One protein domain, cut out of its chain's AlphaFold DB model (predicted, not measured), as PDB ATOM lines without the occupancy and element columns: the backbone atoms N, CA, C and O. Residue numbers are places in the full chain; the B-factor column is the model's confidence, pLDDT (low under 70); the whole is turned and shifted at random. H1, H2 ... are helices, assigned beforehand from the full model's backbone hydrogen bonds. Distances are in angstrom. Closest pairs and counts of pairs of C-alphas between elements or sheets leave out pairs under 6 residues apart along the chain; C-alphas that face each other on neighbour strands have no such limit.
ATOM      1  N   GLN A  11      66.014  96.761  29.399       69.12
ATOM      2  CA  GLN A  11      64.727  96.795  30.081       69.12
ATOM      3  C   GLN A  11      63.766  97.793  29.422       69.12
ATOM      4  O   GLN A  11      62.637  97.416  29.129       69.12
ATOM      5  N   THR A  12      64.232  98.993  29.069       68.62
ATOM      6  CA  THR A  12      63.435 100.012  28.359       68.62
ATOM      7  C   THR A  12      62.945  99.506  26.998       68.62
ATOM      8  O   THR A  12      61.809  99.755  26.599       68.62
ATOM      9  N   PHE A  13      63.774  98.747  26.275       69.94
ATOM     10  CA  PHE A  13      63.359  98.130  25.009       69.94
ATOM     11  C   PHE A  13      62.386  96.966  25.197       69.94
ATOM     12  O   PHE A  13      61.471  96.816  24.387       69.94
ATOM     13  N   ARG A  14      62.565  96.150  26.245       69.44
ATOM     14  CA  ARG A  14      61.614  95.088  26.600       69.44
ATOM     15  C   ARG A  14      60.246  95.684  26.920       69.44
ATOM     16  O   ARG A  14      59.262  95.252  26.338       69.44
ATOM     17  N   GLU A  15      60.207  96.708  27.765       68.75
ATOM     18  CA  GLU A  15      58.985  97.422  28.138       68.75
ATOM     19  C   GLU A  15      58.308  98.073  26.925       68.75
ATOM     20  O   GLU A  15      57.106  97.923  26.724       68.75
ATOM     21  N   TYR A  16      59.080  98.693  26.027       70.19
ATOM     22  CA  TYR A  16      58.538  99.200  24.764       70.19
ATOM     23  C   TYR A  16      57.985  98.082  23.860       70.19
ATOM     24  O   TYR A  16      57.040  98.303  23.104       70.19
ATOM     25  N   GLY A  17      58.554  96.875  23.931       66.06
ATOM     26  CA  GLY A  17      58.068  95.689  23.226       66.06
ATOM     27  C   GLY A  17      56.687  95.217  23.692       66.06
ATOM     28  O   GLY A  17      55.914  94.726  22.871       66.06
ATOM     29  N   GLU A  18      56.328  95.440  24.960       66.19
ATOM     30  CA  GLU A  18      54.997  95.113  25.497       66.19
ATOM     31  C   GLU A  18      53.886  95.953  24.836       66.19
ATOM     32  O   GLU A  18      52.732  95.535  24.794       66.19
ATOM     33  N   ARG A  19      54.223  97.095  24.213       66.00
ATOM     34  CA  ARG A  19      53.267  97.944  23.476       66.00
ATOM     35  C   ARG A  19      52.555  97.204  22.340       66.00
ATOM     36  O   ARG A  19      51.440  97.581  21.987       66.00
ATOM     37  N   PHE A  20      53.160  96.154  21.783       65.06
ATOM     38  CA  PHE A  20      52.517  95.340  20.748       65.06
ATOM     39  C   PHE A  20      51.281  94.579  21.264       65.06
ATOM     40  O   PHE A  20      50.424  94.233  20.459       65.06
ATOM     41  N   GLN A  21      51.120  94.392  22.580       63.75
ATOM     42  CA  GLN A  21      49.910  93.782  23.152       63.75
ATOM     43  C   GLN A  21      48.655  94.638  22.912       63.75
ATOM     44  O   GLN A  21      47.565  94.102  22.736       63.75
ATOM     45  N   ILE A  22      48.809  95.965  22.806       64.12
ATOM     46  CA  ILE A  22      47.709  96.884  22.475       64.12
ATOM     47  C   ILE A  22      47.197  96.637  21.046       64.12
ATOM     48  O   ILE A  22      46.023  96.863  20.764       64.12
ATOM     49  N   GLU A  23      48.039  96.155  20.124       66.31
ATOM     50  CA  GLU A  23      47.597  95.845  18.758       66.31
ATOM     51  C   GLU A  23      46.619  94.663  18.726       66.31
ATOM     52  O   GLU A  23      45.686  94.682  17.925       66.31
ATOM     53  N   GLU A  24      46.783  93.672  19.610       68.31
ATOM     54  CA  GLU A  24      45.830  92.561  19.757       68.31
ATOM     55  C   GLU A  24      44.456  93.079  20.198       68.31
ATOM     56  O   GLU A  24      43.436  92.719  19.611       68.31
ATOM     57  N   GLU A  25      44.439  93.983  21.179       64.88
ATOM     58  CA  GLU A  25      43.213  94.592  21.704       64.88
ATOM     59  C   GLU A  25      42.534  95.492  20.652       64.88
ATOM     60  O   GLU A  25      41.330  95.383  20.415       64.88
ATOM     61  N   LEU A  26      43.310  96.298  19.916       64.88
ATOM     62  CA  LEU A  26      42.811  97.145  18.824       64.88
ATOM     63  C   LEU A  26      42.267  96.343  17.631       64.88
ATOM     64  O   LEU A  26      41.307  96.773  16.980       64.88
ATOM     65  N   LEU A  27      42.890  95.210  17.296       68.00
ATOM     66  CA  LEU A  27      42.398  94.314  16.246       68.00
ATOM     67  C   LEU A  27      41.045  93.716  16.628       68.00
ATOM     68  O   LEU A  27      40.150  93.632  15.779       68.00
ATOM     69  N   ASP A  28      40.878  93.352  17.896       67.12
ATOM     70  CA  ASP A  28      39.604  92.862  18.387       67.12
ATOM     71  C   ASP A  28      38.539  93.958  18.407       67.12
ATOM     72  O   ASP A  28      37.434  93.713  17.928       67.12
ATOM     73  N   GLU A  29      38.842  95.179  18.850       59.41
ATOM     74  CA  GLU A  29      37.854  96.268  18.898       59.41
ATOM     75  C   GLU A  29      37.290  96.661  17.520       59.41
ATOM     76  O   GLU A  29      36.095  96.955  17.411       59.41
ATOM     77  N   LYS A  30      38.104  96.616  16.454       59.78
ATOM     78  CA  LYS A  30      37.705  97.076  15.110       59.78
ATOM     79  C   LYS A  30      36.699  96.162  14.403       59.78
ATOM     80  O   LYS A  30      35.620  96.617  14.035       59.78
ATOM     81  N   SER A  31      37.033  94.890  14.169       51.81
ATOM     82  CA  SER A  31      36.194  93.983  13.356       51.81
ATOM     83  C   SER A  31      35.537  92.856  14.155       51.81
ATOM     84  O   SER A  31      34.539  92.285  13.708       51.81
ATOM     85  N   ASN A  32      36.050  92.556  15.352       53.75
ATOM     86  CA  ASN A  32      35.724  91.343  16.103       53.75
ATOM     87  C   ASN A  32      35.013  91.581  17.448       53.75
ATOM     88  O   ASN A  32      34.570  90.604  18.057       53.75
ATOM     89  N   GLY A  33      34.911  92.834  17.893       60.19
ATOM     90  CA  GLY A  33      34.469  93.236  19.227       60.19
ATOM     91  C   GLY A  33      33.110  93.920  19.197       60.19
ATOM     92  O   GLY A  33      32.087  93.250  19.311       60.19
ATOM     93  N   PHE A  34      33.085  95.247  19.035       65.50
ATOM     94  CA  PHE A  34      31.862  96.036  19.246       65.50
ATOM     95  C   PHE A  34      31.248  96.646  17.979       65.50
ATOM     96  O   PHE A  34      30.089  97.049  18.018       65.50
ATOM     97  N   GLN A  35      31.976  96.678  16.851       71.00
ATOM     98  CA  GLN A  35      31.481  97.175  15.553       71.00
ATOM     99  C   GLN A  35      30.806  98.557  15.665       71.00
ATOM    100  O   GLN A  35      29.703  98.756  15.160       71.00
ATOM    101  N   LEU A  36      31.467  99.515  16.329       67.75
ATOM    102  CA  LEU A  36      30.929 100.851  16.633       67.75
ATOM    103  C   LEU A  36      30.289 101.547  15.420       67.75
ATOM    104  O   LEU A  36      29.248 102.189  15.552       67.75
ATOM    105  N   GLU A  37      30.876 101.378  14.235       68.25
ATOM    106  CA  GLU A  37      30.385 101.965  12.983       68.25
ATOM    107  C   GLU A  37      28.975 101.486  12.598       68.25
ATOM    108  O   GLU A  37      28.224 102.228  11.971       68.25
ATOM    109  N   ARG A  38      28.559 100.292  13.045       72.12
ATOM    110  CA  ARG A  38      27.197  99.771  12.844       72.12
ATOM    111  C   ARG A  38      26.152 100.365  13.782       72.12
ATOM    112  O   ARG A  38      24.969 100.121  13.581       72.12
ATOM    113  N   SER A  39      26.554 101.115  14.807       71.19
ATOM    114  CA  SER A  39      25.592 101.756  15.712       71.19
ATOM    115  C   SER A  39      24.811 102.893  15.040       71.19
ATOM    116  O   SER A  39      23.773 103.295  15.560       71.19
ATOM    117  N   GLU A  40      25.312 103.423  13.912       78.19
ATOM    118  CA  GLU A  40      24.741 104.549  13.149       78.19
ATOM    119  C   GLU A  40      24.447 105.811  13.994       78.19
ATOM    120  O   GLU A  40      23.722 106.717  13.573       78.19
ATOM    121  N   ILE A  41      25.041 105.915  15.189       81.62
ATOM    122  CA  ILE A  41      24.826 107.031  16.107       81.62
ATOM    123  C   ILE A  41      25.499 108.286  15.549       81.62
ATOM    124  O   ILE A  41      26.719 108.393  15.493       81.62
ATOM    125  N   ARG A  42      24.684 109.287  15.203       81.38
ATOM    126  CA  ARG A  42      25.154 110.596  14.706       81.38
ATOM    127  C   ARG A  42      25.299 111.659  15.797       81.38
ATOM    128  O   ARG A  42      25.832 112.735  15.553       81.38
ATOM    129  N   SER A  43      24.799 111.381  17.000       86.69
ATOM    130  CA  SER A  43      24.869 112.305  18.132       86.69
ATOM    131  C   SER A  43      26.191 112.131  18.878       86.69
ATOM    132  O   SER A  43      26.418 111.092  19.496       86.69
ATOM    133  N   ALA A  44      27.034 113.167  18.873       85.81
ATOM    134  CA  ALA A  44      28.306 113.183  19.600       85.81
ATOM    135  C   ALA A  44      28.183 112.752  21.082       85.81
ATOM    136  O   ALA A  44      28.904 111.839  21.483       85.81
ATOM    137  N   PRO A  45      27.249 113.288  21.899       88.12
ATOM    138  CA  PRO A  45      27.127 112.856  23.294       88.12
ATOM    139  C   PRO A  45      26.638 111.408  23.446       88.12
ATOM    140  O   PRO A  45      26.978 110.751  24.429       88.12
ATOM    141  N   ALA A  46      25.848 110.888  22.504       85.81
ATOM    142  CA  ALA A  46      25.455 109.479  22.521       85.81
ATOM    143  C   ALA A  46      26.631 108.563  22.155       85.81
ATOM    144  O   ALA A  46      26.811 107.530  22.797       85.81
ATOM    145  N   LEU A  47      27.467 108.979  21.200       86.50
ATOM    146  CA  LEU A  47      28.682 108.265  20.827       86.50
ATOM    147  C   LEU A  47      29.672 108.210  21.997       86.50
ATOM    148  O   LEU A  47      30.166 107.136  22.319       86.50
ATOM    149  N   SER A  48      29.892 109.323  22.705       86.56
ATOM    150  CA  SER A  48      30.759 109.345  23.894       86.56
ATOM    151  C   SER A  48      30.284 108.384  24.987       86.56
ATOM    152  O   SER A  48      31.096 107.677  25.580       86.56
ATOM    153  N   ARG A  49      28.969 108.316  25.241       89.19
ATOM    154  CA  ARG A  49      28.406 107.357  26.209       89.19
ATOM    155  C   ARG A  49      28.590 105.913  25.754       89.19
ATOM    156  O   ARG A  49      28.942 105.072  26.573       89.19
ATOM    157  N   LEU A  50      28.382 105.633  24.469       86.94
ATOM    158  CA  LEU A  50      28.616 104.302  23.918       86.94
ATOM    159  C   LEU A  50      30.091 103.901  24.043       86.94
ATOM    160  O   LEU A  50      30.372 102.798  24.497       86.94
ATOM    161  N   CYS A  51      31.028 104.804  23.738       85.19
ATOM    162  CA  CYS A  51      32.459 104.566  23.932       85.19
ATOM    163  C   CYS A  51      32.801 104.233  25.386       85.19
ATOM    164  O   CYS A  51      33.566 103.305  25.621       85.19
ATOM    165  N   LEU A  52      32.201 104.926  26.359       88.38
ATOM    166  CA  LEU A  52      32.396 104.600  27.773       88.38
ATOM    167  C   LEU A  52      31.897 103.187  28.106       88.38
ATOM    168  O   LEU A  52      32.607 102.425  28.757       88.38
ATOM    169  N   VAL A  53      30.698 102.823  27.645       89.81
ATOM    170  CA  VAL A  53      30.138 101.479  27.865       89.81
ATOM    171  C   VAL A  53      31.025 100.406  27.240       89.81
ATOM    172  O   VAL A  53      31.306  99.401  27.887       89.81
ATOM    173  N   MET A  54      31.499 100.627  26.013       85.75
ATOM    174  CA  MET A  54      32.413  99.704  25.343       85.75
ATOM    175  C   MET A  54      33.740  99.591  26.087       85.75
ATOM    176  O   MET A  54      34.166  98.477  26.340       85.75
ATOM    177  N   ALA A  55      34.340 100.699  26.527       86.44
ATOM    178  CA  ALA A  55      35.587 100.671  27.292       86.44
ATOM    179  C   ALA A  55      35.447  99.864  28.595       86.44
ATOM    180  O   ALA A  55      36.307  99.049  28.925       86.44
ATOM    181  N   VAL A  56      34.332 100.034  29.318       89.44
ATOM    182  CA  VAL A  56      34.038  99.239  30.521       89.44
ATOM    183  C   VAL A  56      33.829  97.763  30.170       89.44
ATOM    184  O   VAL A  56      34.320  96.889  30.882       89.44
ATOM    185  N   ALA A  57      33.131  97.463  29.072       89.31
ATOM    186  CA  ALA A  57      32.940  96.092  28.611       89.31
ATOM    187  C   ALA A  57      34.267  95.430  28.207       89.31
ATOM    188  O   ALA A  57      34.518  94.303  28.634       89.31
ATOM    189  N   THR A  58      35.131  96.128  27.459       86.62
ATOM    190  CA  THR A  58      36.492  95.687  27.119       86.62
ATOM    191  C   THR A  58      37.254  95.340  28.392       86.62
ATOM    192  O   THR A  58      37.725  94.215  28.534       86.62
ATOM    193  N   LEU A  59      37.269  96.248  29.373       88.19
ATOM    194  CA  LEU A  59      37.960  96.043  30.644       88.19
ATOM    195  C   LEU A  59      37.472  94.788  31.379       88.19
ATOM    196  O   LEU A  59      38.274  93.955  31.802       88.19
ATOM    197  N   LEU A  60      36.153  94.634  31.521       89.62
ATOM    198  CA  LEU A  60      35.560  93.491  32.217       89.62
ATOM    199  C   LEU A  60      35.885  92.172  31.515       89.62
ATOM    200  O   LEU A  60      36.241  91.196  32.173       89.62
ATOM    201  N   LEU A  61      35.783  92.133  30.190       90.31
ATOM    202  CA  LEU A  61      36.073  90.939  29.408       90.31
ATOM    203  C   LEU A  61      37.565  90.585  29.443       90.31
ATOM    204  O   LEU A  61      37.888  89.415  29.638       90.31
ATOM    205  N   THR A  62      38.466  91.564  29.340       89.25
ATOM    206  CA  THR A  62      39.916  91.349  29.472       89.25
ATOM    207  C   THR A  62      40.254  90.759  30.843       89.25
ATOM    208  O   THR A  62      40.951  89.746  30.923       89.25
ATOM    209  N   VAL A  63      39.670  91.291  31.923       90.69
ATOM    210  CA  VAL A  63      39.839  90.755  33.285       90.69
ATOM    211  C   VAL A  63      39.323  89.319  33.413       90.69
ATOM    212  O   VAL A  63      40.001  88.470  33.997       90.69
ATOM    213  N   GLN A  64      38.144  89.014  32.861       91.94
ATOM    214  CA  GLN A  64      37.631  87.639  32.843       91.94
ATOM    215  C   GLN A  64      38.577  86.715  32.071       91.94
ATOM    216  O   GLN A  64      38.875  85.617  32.533       91.94
ATOM    217  N   GLY A  65      39.089  87.167  30.925       91.00
ATOM    218  CA  GLY A  65      40.063  86.429  30.130       91.00
ATOM    219  C   GLY A  65      41.326  86.088  30.908       91.00
ATOM    220  O   GLY A  65      41.729  84.925  30.929       91.00
ATOM    221  N   GLN A  66      41.919  87.071  31.592       90.25
ATOM    222  CA  GLN A  66      43.100  86.851  32.435       90.25
ATOM    223  C   GLN A  66      42.825  85.806  33.522       90.25
ATOM    224  O   GLN A  66      43.641  84.915  33.748       90.25
ATOM    225  N   GLN A  67      41.647  85.845  34.144       91.19
ATOM    226  CA  GLN A  67      41.283  84.887  35.191       91.19
ATOM    227  C   GLN A  67      41.008  83.481  34.658       91.19
ATOM    228  O   GLN A  67      41.364  82.501  35.308       91.19
ATOM    229  N   VAL A  68      40.440  83.356  33.458       91.62
ATOM    230  CA  VAL A  68      40.283  82.061  32.777       91.62
ATOM    231  C   VAL A  68      41.642  81.413  32.519       91.62
ATOM    232  O   VAL A  68      41.793  80.205  32.730       91.62
ATOM    233  N   VAL A  69      42.631  82.202  32.088       90.25
ATOM    234  CA  VAL A  69      44.007  81.729  31.879       90.25
ATOM    235  C   VAL A  69      44.665  81.376  33.211       90.25
ATOM    236  O   VAL A  69      45.154  80.259  33.353       90.25
ATOM    237  N   ALA A  70      44.582  82.251  34.217       88.94
ATOM    238  CA  ALA A  70      45.129  81.998  35.552       88.94
ATOM    239  C   ALA A  70      44.519  80.750  36.222       88.94
ATOM    240  O   ALA A  70      45.201  80.028  36.943       88.94
ATOM    241  N   ALA A  71      43.246  80.454  35.948       89.19
ATOM    242  CA  ALA A  71      42.562  79.252  36.421       89.19
ATOM    243  C   ALA A  71      42.888  77.983  35.605       89.19
ATOM    244  O   ALA A  71      42.311  76.928  35.875       89.19
ATOM    245  N   GLY A  72      43.738  78.068  34.575       89.69
ATOM    246  CA  GLY A  72      44.092  76.946  33.698       89.69
ATOM    247  C   GLY A  72      42.962  76.484  32.770       89.69
ATOM    248  O   GLY A  72      43.032  75.399  32.193       89.69
ATOM    249  N   LYS A  73      41.899  77.285  32.608       91.00
ATOM    250  CA  LYS A  73      40.694  76.928  31.833       91.00
ATOM    251  C   LYS A  73      40.708  77.453  30.399       91.00
ATOM    252  O   LYS A  73      39.760  77.212  29.657       91.00
ATOM    253  N   ARG A  74      41.790  78.113  29.972       91.69
ATOM    254  CA  ARG A  74      41.948  78.678  28.619       91.69
ATOM    255  C   ARG A  74      41.538  77.710  27.512       91.69
ATOM    256  O   ARG A  74      40.789  78.090  26.619       91.69
ATOM    257  N   ARG A  75      41.970  76.448  27.596       89.38
ATOM    258  CA  ARG A  75      41.721  75.425  26.561       89.38
ATOM    259  C   ARG A  75      40.247  75.144  26.268       89.38
ATOM    260  O   ARG A  75      39.937  74.555  25.240       89.38
ATOM    261  N   TRP A  76      39.347  75.557  27.152       89.69
ATOM    262  CA  TRP A  76      37.908  75.378  26.980       89.69
ATOM    263  C   TRP A  76      37.322  76.397  25.996       89.69
ATOM    264  O   TRP A  76      36.262  76.168  25.424       89.69
ATOM    265  N   VAL A  77      38.011  77.525  25.812       89.69
ATOM    266  CA  VAL A  77      37.562  78.675  25.013       89.69
ATOM    267  C   VAL A  77      38.574  79.113  23.949       89.69
ATOM    268  O   VAL A  77      38.248  79.927  23.083       89.69
ATOM    269  N   ASP A  78      39.788  78.567  23.997       87.06
ATOM    270  CA  ASP A  78      40.852  78.736  23.015       87.06
ATOM    271  C   ASP A  78      41.520  77.381  22.746       87.06
ATOM    272  O   ASP A  78      42.276  76.858  23.565       87.06
ATOM    273  N   ALA A  79      41.220  76.803  21.582       83.50
ATOM    274  CA  ALA A  79      41.700  75.481  21.186       83.50
ATOM    275  C   ALA A  79      43.192  75.459  20.804       83.50
ATOM    276  O   ALA A  79      43.768  74.381  20.635       83.50
ATOM    277  N   HIS A  80      43.830  76.622  20.646       79.69
ATOM    278  CA  HIS A  80      45.218  76.687  20.213       79.69
ATOM    279  C   HIS A  80      46.173  76.162  21.293       79.69
ATOM    280  O   HIS A  80      45.977  76.340  22.501       79.69
ATOM    281  N   TRP A  81      47.240  75.494  20.839       77.81
ATOM    282  CA  TRP A  81      48.264  74.944  21.728       77.81
ATOM    283  C   TRP A  81      48.921  76.053  22.559       77.81
ATOM    284  O   TRP A  81      48.943  75.977  23.788       77.81
ATOM    285  N   GLN A  82      49.379  77.100  21.876       78.56
ATOM    286  CA  GLN A  82      49.751  78.392  22.457       78.56
ATOM    287  C   GLN A  82      48.540  79.317  22.462       78.56
ATOM    288  O   GLN A  82      47.581  79.041  21.746       78.56
ATOM    289  N   ARG A  83      48.560  80.391  23.257       82.00
ATOM    290  CA  ARG A  83      47.443  81.335  23.276       82.00
ATOM    291  C   ARG A  83      47.264  81.935  21.877       82.00
ATOM    292  O   ARG A  83      48.152  82.611  21.371       82.00
ATOM    293  N   GLY A  84      46.136  81.638  21.236       78.56
ATOM    294  CA  GLY A  84      45.814  82.157  19.901       78.56
ATOM    295  C   GLY A  84      44.894  83.374  19.946       78.56
ATOM    296  O   GLY A  84      44.872  84.172  19.015       78.56
ATOM    297  N   ASN A  85      44.146  83.511  21.042       83.38
ATOM    298  CA  ASN A  85      43.168  84.567  21.269       83.38
ATOM    299  C   ASN A  85      43.694  85.585  22.289       83.38
ATOM    300  O   ASN A  85      44.353  85.204  23.255       83.38
ATOM    301  N   SER A  86      43.337  86.858  22.136       85.00
ATOM    302  CA  SER A  86      43.567  87.862  23.180       85.00
ATOM    303  C   SER A  86      42.797  87.522  24.466       85.00
ATOM    304  O   SER A  86      41.826  86.752  24.454       85.00
ATOM    305  N   TYR A  87      43.166  88.151  25.583       87.38
ATOM    306  CA  TYR A  87      42.403  88.043  26.828       87.38
ATOM    307  C   TYR A  87      40.954  88.527  26.669       87.38
ATOM    308  O   TYR A  87      40.039  87.856  27.145       87.38
ATOM    309  N   LEU A  88      40.722  89.610  25.923       88.00
ATOM    310  CA  LEU A  88      39.382  90.100  25.592       88.00
ATOM    311  C   LEU A  88      38.530  88.998  24.936       88.00
ATOM    312  O   LEU A  88      37.405  88.713  25.359       88.00
ATOM    313  N   ARG A  89      39.090  88.321  23.927       86.94
ATOM    314  CA  ARG A  89      38.417  87.258  23.173       86.94
ATOM    315  C   ARG A  89      38.184  86.001  24.011       86.94
ATOM    316  O   ARG A  89      37.122  85.385  23.907       86.94
ATOM    317  N   ILE A  90      39.147  85.636  24.860       90.62
ATOM    318  CA  ILE A  90      39.014  84.541  25.832       90.62
ATOM    319  C   ILE A  90      37.863  84.838  26.800       90.62
ATOM    320  O   ILE A  90      36.988  83.989  26.980       90.62
ATOM    321  N   GLY A  91      37.818  86.044  27.373       91.31
ATOM    322  CA  GLY A  91      36.751  86.470  28.279       91.31
ATOM    323  C   GLY A  91      35.379  86.484  27.610       91.31
ATOM    324  O   GLY A  91      34.401  86.007  28.186       91.31
ATOM    325  N   TRP A  92      35.302  86.933  26.356       91.19
ATOM    326  CA  TRP A  92      34.070  86.902  25.564       91.19
ATOM    327  C   TRP A  92      33.545  85.483  25.330       91.19
ATOM    328  O   TRP A  92      32.361  85.203  25.534       91.19
ATOM    329  N   ASN A  93      34.419  84.558  24.933       92.06
ATOM    330  CA  ASN A  93      34.038  83.160  24.733       92.06
ATOM    331  C   ASN A  93      33.647  82.483  26.055       92.06
ATOM    332  O   ASN A  93      32.713  81.682  26.078       92.06
ATOM    333  N   TRP A  94      34.303  82.845  27.160       94.12
ATOM    334  CA  TRP A  94      33.915  82.385  28.491       94.12
ATOM    335  C   TRP A  94      32.520  82.874  28.878       94.12
ATOM    336  O   TRP A  94      31.695  82.073  29.312       94.12
ATOM    337  N   LEU A  95      32.215  84.156  28.648       92.56
ATOM    338  CA  LEU A  95      30.891  84.728  28.903       92.56
ATOM    339  C   LEU A  95      29.797  84.023  28.086       92.56
ATOM    340  O   LEU A  95      28.725  83.734  28.612       92.56
ATOM    341  N   LYS A  96      30.066  83.662  26.827       92.25
ATOM    342  CA  LYS A  96      29.142  82.818  26.049       92.25
ATOM    343  C   LYS A  96      28.919  81.457  26.709       92.25
ATOM    344  O   LYS A  96      27.785  80.992  26.767       92.25
ATOM    345  N   GLY A  97      29.969  80.827  27.230       92.38
ATOM    346  CA  GLY A  97      29.857  79.581  27.990       92.38
ATOM    347  C   GLY A  97      29.060  79.739  29.290       92.38
ATOM    348  O   GLY A  97      28.247  78.880  29.617       92.38
ATOM    349  N   VAL A  98      29.190  80.870  29.986       93.62
ATOM    350  CA  VAL A  98      28.330  81.221  31.132       93.62
ATOM    351  C   VAL A  98      26.860  81.255  30.713       93.62
ATOM    352  O   VAL A  98      26.029  80.615  31.351       93.62
ATOM    353  N   LEU A  99      26.544  81.947  29.614       92.88
ATOM    354  CA  LEU A  99      25.168  82.118  29.142       92.88
ATOM    355  C   LEU A  99      24.549  80.827  28.584       92.88
ATOM    356  O   LEU A  99      23.374  80.564  28.822       92.88
ATOM    357  N   HIS A 100      25.317  80.025  27.845       93.94
ATOM    358  CA  HIS A 100      24.797  78.837  27.160       93.94
ATOM    359  C   HIS A 100      24.961  77.537  27.952       93.94
ATOM    360  O   HIS A 100      24.158  76.625  27.791       93.94
ATOM    361  N   GLN A 101      26.006  77.430  28.774       91.69
ATOM    362  CA  GLN A 101      26.376  76.199  29.484       91.69
ATOM    363  C   GLN A 101      26.281  76.339  31.010       91.69
ATOM    364  O   GLN A 101      26.567  75.383  31.728       91.69
ATOM    365  N   GLY A 102      25.901  77.513  31.527       91.38
ATOM    366  CA  GLY A 102      25.746  77.748  32.965       91.38
ATOM    367  C   GLY A 102      27.068  77.791  33.734       91.38
ATOM    368  O   GLY A 102      27.098  77.512  34.934       91.38
ATOM    369  N   TRP A 103      28.182  78.107  33.064       93.12
ATOM    370  CA  TRP A 103      29.453  78.342  33.753       93.12
ATOM    371  C   TRP A 103      29.347  79.528  34.717       93.12
ATOM    372  O   TRP A 103      28.437  80.347  34.639       93.12
ATOM    373  N   ARG A 104      30.307  79.641  35.638       91.88
ATOM    374  CA  ARG A 104      30.355  80.757  36.586       91.88
ATOM    375  C   ARG A 104      31.281  81.854  36.078       91.88
ATOM    376  O   ARG A 104      32.384  81.572  35.603       91.88
ATOM    377  N   LEU A 105      30.829  83.098  36.216       90.06
ATOM    378  CA  LEU A 105      31.700  84.260  36.106       90.06
ATOM    379  C   LEU A 105      32.642  84.305  37.296       90.06
ATOM    380  O   LEU A 105      32.297  83.874  38.400       90.06
ATOM    381  N   PHE A 106      33.812  84.873  37.068       87.94
ATOM    382  CA  PHE A 106      34.669  85.230  38.172       87.94
ATOM    383  C   PHE A 106      34.205  86.569  38.749       87.94
ATOM    384  O   PHE A 106      33.980  87.527  38.014       87.94
ATOM    385  N   SER A 107      34.020  86.636  40.065       82.94
ATOM    386  CA  SER A 107      33.525  87.837  40.751       82.94
ATOM    387  C   SER A 107      34.608  88.885  40.998       82.94
ATOM    388  O   SER A 107      34.302  90.022  41.347       82.94
ATOM    389  N   THR A 108      35.874  88.502  40.867       81.62
ATOM    390  CA  THR A 108      37.006  89.373  41.167       81.62
ATOM    391  C   THR A 108      37.284  90.282  39.979       81.62
ATOM    392  O   THR A 108      37.297  89.825  38.840       81.62
ATOM    393  N   ILE A 109      37.559  91.560  40.233       79.00
ATOM    394  CA  ILE A 109      38.109  92.469  39.227       79.00
ATOM    395  C   ILE A 109      39.558  92.737  39.615       79.00
ATOM    396  O   ILE A 109      39.829  93.534  40.507       79.00
ATOM    397  N   SER A 110      40.486  92.014  38.991       78.44
ATOM    398  CA  SER A 110      41.922  92.199  39.191       78.44
ATOM    399  C   SER A 110      42.605  92.195  37.835       78.44
ATOM    400  O   SER A 110      42.482  91.221  37.093       78.44
ATOM    401  N   PRO A 119      52.049  84.472  26.320       69.31
ATOM    402  CA  PRO A 119      51.995  85.445  25.233       69.31
ATOM    403  C   PRO A 119      51.264  84.878  24.017       69.31
ATOM    404  O   PRO A 119      51.425  83.699  23.671       69.31
ATOM    405  N   ALA A 120      50.456  85.716  23.362       70.44
ATOM    406  CA  ALA A 120      49.754  85.273  22.173       70.44
ATOM    407  C   ALA A 120      50.744  85.013  21.040       70.44
ATOM    408  O   ALA A 120      51.708  85.746  20.814       70.44
ATOM    409  N   SER A 121      50.490  83.952  20.288       67.75
ATOM    410  CA  SER A 121      51.316  83.603  19.146       67.75
ATOM    411  C   SER A 121      50.470  82.970  18.059       67.75
ATOM    412  O   SER A 121      49.868  81.915  18.263       67.75
ATOM    413  N   ALA A 122      50.484  83.565  16.868       61.84
ATOM    414  CA  ALA A 122      49.776  83.012  15.718       61.84
ATOM    415  C   ALA A 122      50.522  81.823  15.073       61.84
ATOM    416  O   ALA A 122      49.939  81.062  14.304       61.84
ATOM    417  N   SER A 123      51.824  81.651  15.348       66.81
ATOM    418  CA  SER A 123      52.635  80.574  14.768       66.81
ATOM    419  C   SER A 123      53.931  80.310  15.540       66.81
ATOM    420  O   SER A 123      54.572  81.235  16.037       66.81
ATOM    421  N   LYS A 124      54.416  79.061  15.496       66.81
ATOM    422  CA  LYS A 124      55.758  78.683  15.979       66.81
ATOM    423  C   LYS A 124      56.879  79.499  15.323       66.81
ATOM    424  O   LYS A 124      57.856  79.829  15.983       66.81
ATOM    425  N   LYS A 125      56.729  79.870  14.042       66.81
ATOM    426  CA  LYS A 125      57.703  80.728  13.337       66.81
ATOM    427  C   LYS A 125      57.768  82.136  13.933       66.81
ATOM    428  O   LYS A 125      58.827  82.750  13.928       66.81
ATOM    429  N   GLN A 126      56.643  82.647  14.429       65.69
ATOM    430  CA  GLN A 126      56.577  83.969  15.042       65.69
ATOM    431  C   GLN A 126      57.271  83.974  16.402       65.69
ATOM    432  O   GLN A 126      58.046  84.884  16.664       65.69
ATOM    433  N   ILE A 127      57.090  82.916  17.196       63.09
ATOM    434  CA  ILE A 127      57.823  82.723  18.458       63.09
ATOM    435  C   ILE A 127      59.321  82.630  18.206       63.09
ATOM    436  O   ILE A 127      60.090  83.322  18.860       63.09
ATOM    437  N   GLN A 128      59.734  81.834  17.217       64.38
ATOM    438  CA  GLN A 128      61.141  81.723  16.841       64.38
ATOM    439  C   GLN A 128      61.728  83.093  16.461       64.38
ATOM    440  O   GLN A 128      62.772  83.485  16.967       64.38
ATOM    441  N   LYS A 129      61.004  83.872  15.652       63.62
ATOM    442  CA  LYS A 129      61.401  85.234  15.270       63.62
ATOM    443  C   LYS A 129      61.412  86.214  16.451       63.62
ATOM    444  O   LYS A 129      62.141  87.197  16.418       63.62
ATOM    445  N   GLN A 130      60.576  85.993  17.464       61.59
ATOM    446  CA  GLN A 130      60.523  86.808  18.679       61.59
ATOM    447  C   GLN A 130      61.709  86.503  19.602       61.59
ATOM    448  O   GLN A 130      62.295  87.436  20.138       61.59
ATOM    449  N   LEU A 131      62.121  85.233  19.692       59.09
ATOM    450  CA  LEU A 131      63.350  84.804  20.372       59.09
ATOM    451  C   LEU A 131      64.610  85.320  19.652       59.09
ATOM    452  O   LEU A 131      65.535  85.803  20.289       59.09
ATOM    453  N   GLU A 132      64.628  85.308  18.316       57.09
ATOM    454  CA  GLU A 132      65.734  85.855  17.505       57.09
ATOM    455  C   GLU A 132      65.879  87.385  17.598       57.09
ATOM    456  O   GLU A 132      66.909  87.939  17.219       57.09
ATOM    457  N   ARG A 133      64.850  88.087  18.089       57.72
ATOM    458  CA  ARG A 133      64.853  89.544  18.301       57.72
ATOM    459  C   ARG A 133      65.454  89.957  19.648       57.72
ATOM    460  O   ARG A 133      65.313  91.123  20.014       57.72
TER     461      ARG A 133
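This is residues 11 to 110 and 119 to 133 of the 144 residues of an uncharacterized protein of Leptolyngbya sp. IPPAS B-1204 (UniProt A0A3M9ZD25). A long straight helix, H4, is crossed by a second helix, H5, which packs on residues 58 to 68 of it, and these two make the core. Three helices joined by tight links come first: H1 sticks out with residues 11 to 20 standing free, H2 runs on in nearly the same direction past H4, and the short H3 lies near H4; after a cut, H6 sits far out and touches no helix. The printed part has 115 residues with six named helices, H1 to H6 in order along the chain, and no named strand; its class is all helix. It is only just loose, close to compact, with a radius of gyration of the C-alphas of 16.2 A, and spans 49 by 36 by 24 A.

H1, residues 11 to 18, and H2, residues 21 to 33, meet only through their link. H3, residues 36 to 39, is close to H2 but not clearly touching, the closest C-alphas being those of Lys 30 and Leu 36 at 7.9 A. H4, residues 44 to 70, is near H2, with 9 pairs of C-alphas within 10 A, and near H3, with 6. H5, residues 87 to 101, touches H4 about perpendicular, at 83 degrees, with 33 pairs of C-alphas within 8 A; the closest are those of Gly 65 and Gly 91, 3.8 A apart. H4 touches H5 with residues 58 to 68 alone. H2 and H5 only just touch, with 3 pairs of C-alphas within 8 A, through residues 25 to 28 and 88 to 89 alone; the closest C-alphas are those of Glu 25 and Leu 88, 7.1 A apart. They run the same way at a steep tilt of 44 degrees. H6, residues 124 to 131, is apart from the other five helices. Every O i to N i+4 pair is within hydrogen-bond range in H1, H4, H5 and H6, and 7 of 9 are in H2; H3 is too short for such a pair.

H1 begins with C-alpha 11 at (64.727, 96.795, 30.081). H2 is 15.9 A long. H4, the longest helix, is 38.9 A long, from C-alpha 44 at (28.306, 113.183, 19.600) to C-alpha 70. H5 is 20.1 A long. H6 ends with C-alpha 131 at (63.350, 84.804, 20.372).

The two C-alphas farthest apart, those of Ser 43 and Glu 132, are 48.7 A apart. The link from H4 to H5, residues 71 to 86, is long. Residues 111 to 118 are not printed, and C-alphas 110 and 119 are 18.5 A apart across this cut. Mean pLDDT of the printed part is 79.2; 39 residues are under 70, namely 11 to 15, 17 to 34, 36 to 37, 119 and 121 to 133.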